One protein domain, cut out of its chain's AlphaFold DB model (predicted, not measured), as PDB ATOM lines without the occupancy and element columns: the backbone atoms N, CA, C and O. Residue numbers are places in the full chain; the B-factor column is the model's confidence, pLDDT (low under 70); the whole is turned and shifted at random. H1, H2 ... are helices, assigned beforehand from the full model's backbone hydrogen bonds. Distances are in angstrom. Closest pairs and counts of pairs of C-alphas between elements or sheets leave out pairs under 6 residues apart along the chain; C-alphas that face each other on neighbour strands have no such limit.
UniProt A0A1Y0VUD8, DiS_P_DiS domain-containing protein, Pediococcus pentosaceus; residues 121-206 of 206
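This is residues 121 to 206 of the 206 residues of the protein "DiS_P_DiS domain-containing protein" of Pediococcus pentosaceus (UniProt A0A1Y0VUD8). A long helix, H5, reaches out as an arm from a three-helix bundle, H1, H2 and H4, which runs up and down, each helix against the one before. Residues 190 to 206 stick out. The printed part has 86 residues with five named helices, H1 to H5, and no named strand: all helix, loose, radius of gyration of the C-alphas 15.1 A, spans 50 by 30 by 19 A.

H5, residues 182 to 203, touches the hub H4, residues 167 to 180, with residues 182 to 185 alone, opposite ways at a steep tilt of 48 degrees; the closest C-alphas, Thr 177 and Thr 185, are 5.9 A apart. H4 touches H2, residues 139 to 153, closest at C-alphas 171 and 148, 6.0 A. H1, residues 122 to 135, touches H4, closest at C-alphas 122 and 168, 6.4 A. H1 and H2 form a hairpin, closest at C-alphas 133 and 141, 5.9 A. H3, residues 162 to 165, meets H4 only through their link. Every O i to N i+4 pair is within hydrogen-bond range in H2, H4 and H5, 7 of 10 in H1; H3 is too short.

H5 spans 31.3 A, ending at C-alpha 203 (208.535, 124.894, 209.639). H1 begins at C-alpha 122 (188.724, 134.403, 190.430).

The printed part has no cut and no long link. Residues 204 to 206 have pLDDT under 70.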
ATOM      1  N   SER A 121     191.001 136.965 193.096       90.31
ATOM      2  CA  SER A 121     190.084 137.569 192.123       90.31
ATOM      3  C   SER A 121     189.719 136.614 190.979       90.31
ATOM      4  O   SER A 121     189.979 136.846 189.795       90.31
ATOM      5  N   THR A 122     189.064 135.515 191.333       91.50
ATOM      6  CA  THR A 122     188.724 134.403 190.430       91.50
ATOM      7  C   THR A 122     187.761 134.768 189.293       91.50
ATOM      8  O   THR A 122     187.714 134.051 188.294       91.50
ATOM      9  N   HIS A 123     187.057 135.907 189.346       92.50
ATOM     10  CA  HIS A 123     186.172 136.365 188.259       92.50
ATOM     11  C   HIS A 123     186.872 136.482 186.893       92.50
ATOM     12  O   HIS A 123     186.230 136.336 185.851       92.50
ATOM     13  N   ILE A 124     188.194 136.694 186.871       94.00
ATOM     14  CA  ILE A 124     188.993 136.746 185.636       94.00
ATOM     15  C   ILE A 124     188.948 135.400 184.878       94.00
ATOM     16  O   ILE A 124     189.105 135.368 183.656       94.00
ATOM     17  N   LEU A 125     188.657 134.287 185.564       95.38
ATOM     18  CA  LEU A 125     188.598 132.940 184.987       95.38
ATOM     19  C   LEU A 125     187.359 132.686 184.112       95.38
ATOM     20  O   LEU A 125     187.373 131.740 183.324       95.38
ATOM     21  N   ILE A 126     186.311 133.520 184.179       94.50
ATOM     22  CA  ILE A 126     185.059 133.307 183.422       94.50
ATOM     23  C   ILE A 126     185.326 133.242 181.916       94.50
ATOM     24  O   ILE A 126     184.862 132.333 181.227       94.50
ATOM     25  N   PHE A 127     186.089 134.206 181.400       94.94
ATOM     26  CA  PHE A 127     186.372 134.313 179.973       94.94
ATOM     27  C   PHE A 127     187.159 133.109 179.422       94.94
ATOM     28  O   PHE A 127     186.682 132.484 178.467       94.94
ATOM     29  N   PRO A 128     188.320 132.717 179.995       95.44
ATOM     30  CA  PRO A 128     189.025 131.528 179.527       95.44
ATOM     31  C   PRO A 128     188.226 130.237 179.761       95.44
ATOM     32  O   PRO A 128     188.265 129.355 178.905       95.44
ATOM     33  N   ALA A 129     187.447 130.126 180.846       95.94
ATOM     34  CA  ALA A 129     186.603 128.953 181.093       95.94
ATOM     35  C   ALA A 129     185.530 128.781 180.007       95.94
ATOM     36  O   ALA A 129     185.347 127.686 179.476       95.94
ATOM     37  N   TYR A 130     184.863 129.871 179.619       95.81
ATOM     38  CA  TYR A 130     183.894 129.859 178.524       95.81
ATOM     39  C   TYR A 130     184.532 129.422 177.198       95.81
ATOM     40  O   TYR A 130     183.975 128.580 176.488       95.81
ATOM     41  N   LEU A 131     185.716 129.955 176.869       95.88
ATOM     42  CA  LEU A 131     186.432 129.572 175.649       95.88
ATOM     43  C   LEU A 131     186.810 128.085 175.643       95.88
ATOM     44  O   LEU A 131     186.612 127.428 174.621       95.88
ATOM     45  N   LEU A 132     187.284 127.539 176.767       95.12
ATOM     46  CA  LEU A 132     187.617 126.114 176.894       95.12
ATOM     47  C   LEU A 132     186.429 125.213 176.554       95.12
ATOM     48  O   LEU A 132     186.557 124.306 175.733       95.12
ATOM     49  N   VAL A 133     185.261 125.494 177.134       96.00
ATOM     50  CA  VAL A 133     184.049 124.706 176.868       96.00
ATOM     51  C   VAL A 133     183.560 124.890 175.439       96.00
ATOM     52  O   VAL A 133     183.100 123.931 174.826       96.00
ATOM     53  N   LYS A 134     183.685 126.099 174.879       95.38
ATOM     54  CA  LYS A 134     183.303 126.365 173.488       95.38
ATOM     55  C   LYS A 134     184.141 125.553 172.495       95.38
ATOM     56  O   LYS A 134     183.588 125.048 171.524       95.38
ATOM     57  N   PHE A 135     185.452 125.441 172.715       92.94
ATOM     58  CA  PHE A 135     186.346 124.691 171.825       92.94
ATOM     59  C   PHE A 135     186.312 123.177 172.062       92.94
ATOM     60  O   PHE A 135     186.490 122.419 171.113       92.94
ATOM     61  N   ASN A 136     186.074 122.732 173.297       92.25
ATOM     62  CA  ASN A 136     186.032 121.318 173.669       92.25
ATOM     63  C   ASN A 136     184.716 120.980 174.385       92.25
ATOM     64  O   ASN A 136     184.678 120.703 175.591       92.25
ATOM     65  N   PHE A 137     183.614 121.063 173.637       95.25
ATOM     66  CA  PHE A 137     182.285 120.878 174.200       95.25
ATOM     67  C   PHE A 137     182.042 119.421 174.604       95.25
ATOM     68  O   PHE A 137     182.119 118.498 173.796       95.25
ATOM     69  N   SER A 138     181.660 119.238 175.862       96.12
ATOM     70  CA  SER A 138     181.063 118.013 176.379       96.12
ATOM     71  C   SER A 138     180.026 118.388 177.434       96.12
ATOM     72  O   SER A 138     180.134 119.442 178.066       96.12
ATOM     73  N   TRP A 139     179.033 117.527 177.660       95.69
ATOM     74  CA  TRP A 139     178.029 117.756 178.708       95.69
ATOM     75  C   TRP A 139     178.661 117.921 180.093       95.69
ATOM     76  O   TRP A 139     178.201 118.740 180.884       95.69
ATOM     77  N   LEU A 140     179.754 117.198 180.355       95.00
ATOM     78  CA  LEU A 140     180.523 117.325 181.587       95.00
ATOM     79  C   LEU A 140     181.187 118.707 181.701       95.00
ATOM     80  O   LEU A 140     181.002 119.384 182.706       95.00
ATOM     81  N   ASN A 141     181.899 119.158 180.663       95.25
ATOM     82  CA  ASN A 141     182.566 120.468 180.661       95.25
ATOM     83  C   ASN A 141     181.557 121.618 180.776       95.25
ATOM     84  O   ASN A 141     181.800 122.594 181.481       95.25
ATOM     85  N   PHE A 142     180.401 121.487 180.123       96.38
ATOM     86  CA  PHE A 142     179.320 122.456 180.240       96.38
ATOM     87  C   PHE A 142     178.748 122.516 181.664       96.38
ATOM     88  O   PHE A 142     178.576 123.606 182.203       96.38
ATOM     89  N   ALA A 143     178.518 121.364 182.302       96.88
ATOM     90  CA  ALA A 143     178.072 121.311 183.692       96.88
ATOM     91  C   ALA A 143     179.099 121.940 184.651       96.88
ATOM     92  O   ALA A 143     178.719 122.724 185.518       96.88
ATOM     93  N   ILE A 144     180.394 121.664 184.460       96.31
ATOM     94  CA  ILE A 144     181.470 122.275 185.255       96.31
ATOM     95  C   ILE A 144     181.476 123.799 185.086       96.31
ATOM     96  O   ILE A 144     181.578 124.516 186.077       96.31
ATOM     97  N   LEU A 145     181.316 124.308 183.859       96.19
ATOM     98  CA  LEU A 145     181.233 125.749 183.610       96.19
ATOM     99  C   LEU A 145     180.031 126.390 184.309       96.19
ATOM    100  O   LEU A 145     180.185 127.468 184.871       96.19
ATOM    101  N   LEU A 146     178.860 125.744 184.301       96.31
ATOM    102  CA  LEU A 146     177.680 126.240 185.020       96.31
ATOM    103  C   LEU A 146     177.905 126.293 186.534       96.31
ATOM    104  O   LEU A 146     177.504 127.257 187.176       96.31
ATOM    105  N   ILE A 147     178.555 125.274 187.103       95.25
ATOM    106  CA  ILE A 147     178.900 125.258 188.530       95.25
ATOM    107  C   ILE A 147     179.894 126.381 188.836       95.25
ATOM    108  O   ILE A 147     179.687 127.138 189.779       95.25
ATOM    109  N   LEU A 148     180.944 126.524 188.023       94.50
ATOM    110  CA  LEU A 148     181.957 127.563 188.190       94.50
ATOM    111  C   LEU A 148     181.344 128.966 188.112       94.50
ATOM    112  O   LEU A 148     181.601 129.786 188.986       94.50
ATOM    113  N   THR A 149     180.499 129.252 187.119       93.62
ATOM    114  CA  THR A 149     179.841 130.562 187.029       93.62
ATOM    115  C   THR A 149     178.858 130.781 188.175       93.62
ATOM    116  O   THR A 149     178.809 131.882 188.713       93.62
ATOM    117  N   PHE A 150     178.119 129.753 188.600       94.44
ATOM    118  CA  PHE A 150     177.237 129.847 189.763       94.44
ATOM    119  C   PHE A 150     177.997 130.212 191.043       94.44
ATOM    120  O   PHE A 150     177.530 131.082 191.776       94.44
ATOM    121  N   LEU A 151     179.153 129.589 191.295       92.19
ATOM    122  CA  LEU A 151     180.019 129.944 192.421       92.19
ATOM    123  C   LEU A 151     180.524 131.382 192.277       92.19
ATOM    124  O   LEU A 151     180.312 132.195 193.164       92.19
ATOM    125  N   LEU A 152     181.044 131.757 191.108       90.12
ATOM    126  CA  LEU A 152     181.584 133.101 190.892       90.12
ATOM    127  C   LEU A 152     180.553 134.224 191.067       90.12
ATOM    128  O   LEU A 152     180.928 135.332 191.428       90.12
ATOM    129  N   PHE A 153     179.268 133.987 190.794       91.75
ATOM    130  CA  PHE A 153     178.224 135.004 190.983       91.75
ATOM    131  C   PHE A 153     177.610 135.012 192.386       91.75
ATOM    132  O   PHE A 153     176.964 135.995 192.750       91.75
ATOM    133  N   ASN A 154     177.798 133.954 193.176       89.81
ATOM    134  CA  ASN A 154     177.231 133.840 194.514       89.81
ATOM    135  C   ASN A 154     178.352 133.703 195.540       89.81
ATOM    136  O   ASN A 154     179.062 132.703 195.565       89.81
ATOM    137  N   ASN A 155     178.474 134.674 196.443       84.31
ATOM    138  CA  ASN A 155     179.392 134.519 197.563       84.31
ATOM    139  C   ASN A 155     178.802 133.513 198.571       84.31
ATOM    140  O   ASN A 155     177.830 133.807 199.271       84.31
ATOM    141  N   LEU A 156     179.371 132.308 198.600       84.81
ATOM    142  CA  LEU A 156     178.946 131.178 199.426       84.81
ATOM    143  C   LEU A 156     179.957 130.855 200.530       84.81
ATOM    144  O   LEU A 156     179.824 129.824 201.194       84.81
ATOM    145  N   GLU A 157     180.918 131.743 200.791       80.56
ATOM    146  CA  GLU A 157     181.930 131.590 201.847       80.56
ATOM    147  C   GLU A 157     181.320 131.313 203.232       80.56
ATOM    148  O   GLU A 157     181.915 130.627 204.063       80.56
ATOM    149  N   HIS A 158     180.095 131.790 203.476       79.19
ATOM    150  CA  HIS A 158     179.369 131.567 204.727       79.19
ATOM    151  C   HIS A 158     178.952 130.105 204.970       79.19
ATOM    152  O   HIS A 158     178.645 129.746 206.108       79.19
ATOM    153  N   LEU A 159     178.920 129.244 203.946       82.25
ATOM    154  CA  LEU A 159     178.547 127.839 204.119       82.25
ATOM    155  C   LEU A 159     179.707 127.040 204.738       82.25
ATOM    156  O   LEU A 159     180.859 127.138 204.320       82.25
ATOM    157  N   ALA A 160     179.381 126.145 205.678       76.62
ATOM    158  CA  ALA A 160     180.357 125.344 206.428       76.62
ATOM    159  C   ALA A 160     181.309 124.497 205.553       76.62
ATOM    160  O   ALA A 160     182.415 124.174 205.981       76.62
ATOM    161  N   CYS A 161     180.901 124.142 204.329       75.12
ATOM    162  CA  CYS A 161     181.751 123.434 203.368       75.12
ATOM    163  C   CYS A 161     182.948 124.292 202.914       75.12
ATOM    164  O   CYS A 161     184.069 123.793 202.823       75.12
ATOM    165  N   PHE A 162     182.729 125.594 202.698       78.44
ATOM    166  CA  PHE A 162     183.742 126.515 202.183       78.44
ATOM    167  C   PHE A 162     184.680 127.050 203.269       78.44
ATOM    168  O   PHE A 162     185.802 127.418 202.953       78.44
ATOM    169  N   GLN A 163     184.305 126.996 204.549       75.56
ATOM    170  CA  GLN A 163     185.166 127.456 205.651       75.56
ATOM    171  C   GLN A 163     186.482 126.671 205.805       75.56
ATOM    172  O   GLN A 163     187.404 127.154 206.455       75.56
ATOM    173  N   LYS A 164     186.576 125.454 205.252       80.31
ATOM    174  CA  LYS A 164     187.781 124.610 205.363       80.31
ATOM    175  C   LYS A 164     188.751 124.739 204.190       80.31
ATOM    176  O   LYS A 164     189.943 124.558 204.400       80.31
ATOM    177  N   ILE A 165     188.232 124.957 202.982       83.12
ATOM    178  CA  ILE A 165     189.009 124.945 201.730       83.12
ATOM    179  C   ILE A 165     189.069 126.345 201.105       83.12
ATOM    180  O   ILE A 165     190.032 126.658 200.435       83.12
ATOM    181  N   GLY A 166     188.085 127.211 201.348       87.62
ATOM    182  CA  GLY A 166     187.937 128.479 200.635       87.62
ATOM    183  C   GLY A 166     187.178 128.306 199.318       87.62
ATOM    184  O   GLY A 166     187.296 127.294 198.624       87.62
ATOM    185  N   GLN A 167     186.346 129.291 198.975       89.62
ATOM    186  CA  GLN A 167     185.595 129.281 197.719       89.62
ATOM    187  C   GLN A 167     186.522 129.433 196.502       89.62
ATOM    188  O   GLN A 167     186.371 128.689 195.532       89.62
ATOM    189  N   GLY A 168     187.514 130.328 196.584       90.38
ATOM    190  CA  GLY A 168     188.470 130.571 195.499       90.38
ATOM    191  C   GLY A 168     189.258 129.323 195.093       90.38
ATOM    192  O   GLY A 168     189.411 129.053 193.901       90.38
ATOM    193  N   ASP A 169     189.663 128.498 196.061       90.88
ATOM    194  CA  ASP A 169     190.359 127.232 195.804       90.88
ATOM    195  C   ASP A 169     189.498 126.273 194.978       90.88
ATOM    196  O   ASP A 169     189.966 125.686 194.002       90.88
ATOM    197  N   ILE A 170     188.212 126.144 195.314       92.06
ATOM    198  CA  ILE A 170     187.284 125.283 194.569       92.06
ATOM    199  C   ILE A 170     187.091 125.802 193.142       92.06
ATOM    200  O   ILE A 170     187.083 125.011 192.199       92.06
ATOM    201  N   GLU A 171     186.981 127.115 192.956       94.31
ATOM    202  CA  GLU A 171     186.852 127.727 191.631       94.31
ATOM    203  C   GLU A 171     188.106 127.506 190.771       94.31
ATOM    204  O   GLU A 171     187.990 127.145 189.596       94.31
ATOM    205  N   ILE A 172     189.302 127.629 191.357       94.75
ATOM    206  CA  ILE A 172     190.572 127.324 190.685       94.75
ATOM    207  C   ILE A 172     190.655 125.836 190.326       94.75
ATOM    208  O   ILE A 172     191.062 125.494 189.214       94.75
ATOM    209  N   LEU A 173     190.245 124.937 191.223       94.88
ATOM    210  CA  LEU A 173     190.236 123.498 190.954       94.88
ATOM    211  C   LEU A 173     189.274 123.141 189.818       94.88
ATOM    212  O   LEU A 173     189.653 122.397 188.910       94.88
ATOM    213  N   LEU A 174     188.064 123.707 189.809       95.62
ATOM    214  CA  LEU A 174     187.119 123.541 188.704       95.62
ATOM    215  C   LEU A 174     187.706 124.084 187.393       95.62
ATOM    216  O   LEU A 174     187.631 123.417 186.359       95.62
ATOM    217  N   PHE A 175     188.375 125.238 187.423       96.75
ATOM    218  CA  PHE A 175     189.066 125.765 186.249       96.75
ATOM    219  C   PHE A 175     190.182 124.833 185.753       96.75
ATOM    220  O   PHE A 175     190.254 124.543 184.557       96.75
ATOM    221  N   PHE A 176     191.010 124.280 186.646       95.69
ATOM    222  CA  PHE A 176     192.021 123.288 186.274       95.69
ATOM    223  C   PHE A 176     191.393 122.037 185.646       95.69
ATOM    224  O   PHE A 176     191.959 121.490 184.696       95.69
ATOM    225  N   THR A 177     190.219 121.598 186.122       95.69
ATOM    226  CA  THR A 177     189.531 120.436 185.532       95.69
ATOM    227  C   THR A 177     189.075 120.706 184.106       95.69
ATOM    228  O   THR A 177     189.197 119.818 183.267       95.69
ATOM    229  N   LEU A 178     188.639 121.932 183.800       95.56
ATOM    230  CA  LEU A 178     188.327 122.349 182.431       95.56
ATOM    231  C   LEU A 178     189.581 122.453 181.556       95.56
ATOM    232  O   LEU A 178     189.532 122.119 180.373       95.56
ATOM    233  N   LEU A 179     190.690 122.934 182.121       93.56
ATOM    234  CA  LEU A 179     191.918 123.214 181.378       93.56
ATOM    235  C   LEU A 179     192.693 121.939 181.015       93.56
ATOM    236  O   LEU A 179     193.182 121.818 179.894       93.56
ATOM    237  N   VAL A 180     192.839 121.014 181.967       92.38
ATOM    238  CA  VAL A 180     193.763 119.869 181.860       92.38
ATOM    239  C   VAL A 180     193.059 118.519 182.091       92.38
ATOM    240  O   VAL A 180     193.596 117.466 181.752       92.38
ATOM    241  N   GLY A 181     191.828 118.525 182.611       94.00
ATOM    242  CA  GLY A 181     191.043 117.318 182.881       94.00
ATOM    243  C   GLY A 181     191.220 116.760 184.298       94.00
ATOM    244  O   GLY A 181     192.258 116.925 184.938       94.00
ATOM    245  N   ALA A 182     190.200 116.038 184.776       92.88
ATOM    246  CA  ALA A 182     190.084 115.588 186.169       92.88
ATOM    247  C   ALA A 182     191.245 114.700 186.666       92.88
ATOM    248  O   ALA A 182     191.637 114.772 187.827       92.88
ATOM    249  N   HIS A 183     191.819 113.863 185.798       94.88
ATOM    250  CA  HIS A 183     192.938 112.995 186.181       94.88
ATOM    251  C   HIS A 183     194.214 113.800 186.473       94.88
ATOM    252  O   HIS A 183     194.971 113.487 187.388       94.88
ATOM    253  N   LEU A 184     194.500 114.828 185.675       94.88
ATOM    254  CA  LEU A 184     195.705 115.630 185.873       94.88
ATOM    255  C   LEU A 184     195.519 116.612 187.029       94.88
ATOM    256  O   LEU A 184     196.465 116.849 187.775       94.88
ATOM    257  N   THR A 185     194.298 117.092 187.271       94.69
ATOM    258  CA  THR A 185     194.019 117.917 188.452       94.69
ATOM    259  C   THR A 185     194.209 117.180 189.763       94.69
ATOM    260  O   THR A 185     194.740 117.765 190.699       94.69
ATOM    261  N   THR A 186     193.834 115.902 189.860       93.94
ATOM    262  CA  THR A 186     194.077 115.135 191.093       93.94
ATOM    263  C   THR A 186     195.569 114.939 191.348       93.94
ATOM    264  O   THR A 186     196.004 115.026 192.495       93.94
ATOM    265  N   LEU A 187     196.371 114.765 190.293       95.88
ATOM    266  CA  LEU A 187     197.834 114.770 190.380       95.88
ATOM    267  C   LEU A 187     198.384 116.125 190.843       95.88
ATOM    268  O   LEU A 187     199.243 116.153 191.719       95.88
ATOM    269  N   ILE A 188     197.873 117.238 190.304       93.50
ATOM    270  CA  ILE A 188     198.258 118.591 190.739       93.50
ATOM    271  C   ILE A 188     197.955 118.775 192.230       93.50
ATOM    272  O   ILE A 188     198.833 119.209 192.971       93.50
ATOM    273  N   ILE A 189     196.759 118.385 192.688       94.56
ATOM    274  CA  ILE A 189     196.375 118.450 194.106       94.56
ATOM    275  C   ILE A 189     197.323 117.605 194.960       94.56
ATOM    276  O   ILE A 189     197.781 118.065 196.001       94.56
ATOM    277  N   LEU A 190     197.649 116.384 194.526       95.94
ATOM    278  CA  LEU A 190     198.557 115.503 195.259       95.94
ATOM    279  C   LEU A 190     199.959 116.117 195.392       95.94
ATOM    280  O   LEU A 190     200.539 116.115 196.479       95.94
ATOM    281  N   ILE A 191     200.500 116.667 194.305       94.69
ATOM    282  CA  ILE A 191     201.811 117.328 194.305       94.69
ATOM    283  C   ILE A 191     201.775 118.579 195.194       94.69
ATOM    284  O   ILE A 191     202.652 118.761 196.033       94.69
ATOM    285  N   ALA A 192     200.738 119.410 195.081       92.25
ATOM    286  CA  ALA A 192     200.584 120.607 195.904       92.25
ATOM    287  C   ALA A 192     200.458 120.265 197.400       92.25
ATOM    288  O   ALA A 192     201.152 120.849 198.230       92.25
ATOM    289  N   ALA A 193     199.635 119.271 197.748       92.62
ATOM    290  CA  ALA A 193     199.430 118.832 199.125       92.62
ATOM    291  C   ALA A 193     200.700 118.222 199.735       92.62
ATOM    292  O   ALA A 193     201.017 118.491 200.892       92.62
ATOM    293  N   THR A 194     201.452 117.427 198.965       94.88
ATOM    294  CA  THR A 194     202.725 116.857 199.432       94.88
ATOM    295  C   THR A 194     203.780 117.937 199.645       94.88
ATOM    296  O   THR A 194     204.407 117.960 200.703       94.88
ATOM    297  N   LEU A 195     203.922 118.889 198.717       92.81
ATOM    298  CA  LEU A 195     204.811 120.040 198.892       92.81
ATOM    299  C   LEU A 195     204.419 120.863 200.126       92.81
ATOM    300  O   LEU A 195     205.261 121.102 200.991       92.81
ATOM    301  N   GLY A 196     203.139 121.211 200.274       90.06
ATOM    302  CA  GLY A 196     202.636 121.937 201.442       90.06
ATOM    303  C   GLY A 196     202.904 121.203 202.760       90.06
ATOM    304  O   GLY A 196     203.399 121.801 203.716       90.06
ATOM    305  N   ALA A 197     202.669 119.888 202.802       92.31
ATOM    306  CA  ALA A 197     202.950 119.061 203.975       92.31
ATOM    307  C   ALA A 197     204.448 119.017 204.318       92.31
ATOM    308  O   ALA A 197     204.801 119.100 205.495       92.31
ATOM    309  N   THR A 198     205.333 118.926 203.318       92.50
ATOM    310  CA  THR A 198     206.786 118.962 203.559       92.50
ATOM    311  C   THR A 198     207.227 120.301 204.134       92.50
ATOM    312  O   THR A 198     207.937 120.320 205.136       92.50
ATOM    313  N   VAL A 199     206.751 121.419 203.576       90.12
ATOM    314  CA  VAL A 199     207.054 122.759 204.097       90.12
ATOM    315  C   VAL A 199     206.570 122.885 205.541       90.12
ATOM    316  O   VAL A 199     207.353 123.272 206.402       90.12
ATOM    317  N   LEU A 200     205.328 122.481 205.833       90.94
ATOM    318  CA  LEU A 200     204.783 122.493 207.195       90.94
ATOM    319  C   LEU A 200     205.591 121.626 208.166       90.94
ATOM    320  O   LEU A 200     205.782 122.015 209.314       90.94
ATOM    321  N   PHE A 201     206.072 120.462 207.731       91.75
ATOM    322  CA  PHE A 201     206.890 119.584 208.565       91.75
ATOM    323  C   PHE A 201     208.232 120.224 208.944       91.75
ATOM    324  O   PHE A 201     208.676 120.088 210.085       91.75
ATOM    325  N   PHE A 202     208.866 120.942 208.012       90.44
ATOM    326  CA  PHE A 202     210.123 121.642 208.277       90.44
ATOM    327  C   PHE A 202     209.929 122.938 209.073       90.44
ATOM    328  O   PHE A 202     210.801 123.281 209.867       90.44
ATOM    329  N   THR A 203     208.798 123.633 208.923       85.69
ATOM    330  CA  THR A 203     208.535 124.894 209.639       85.69
ATOM    331  C   THR A 203     207.961 124.698 211.043       85.69
ATOM    332  O   THR A 203     208.269 125.497 211.920       85.69
ATOM    333  N   LYS A 204     207.199 123.625 211.313       65.94
ATOM    334  CA  LYS A 204     206.680 123.313 212.667       65.94
ATOM    335  C   LYS A 204     207.727 122.776 213.649       65.94
ATOM    336  O   LYS A 204     207.388 122.516 214.799       65.94
ATOM    337  N   LYS A 205     208.970 122.559 213.216       51.16
ATOM    338  CA  LYS A 205     210.051 122.030 214.062       51.16
ATOM    339  C   LYS A 205     210.905 123.115 214.744       51.16
ATOM    340  O   LYS A 205     211.990 122.786 215.218       51.16
ATOM    341  N   ALA A 206     210.419 124.357 214.799       42.69
ATOM    342  CA  ALA A 206     211.009 125.473 215.542       42.69
ATOM    343  C   ALA A 206     210.113 125.880 216.719       42.69
ATOM    344  O   ALA A 206     208.880 125.946 216.511       42.69
TER     345      ALA A 206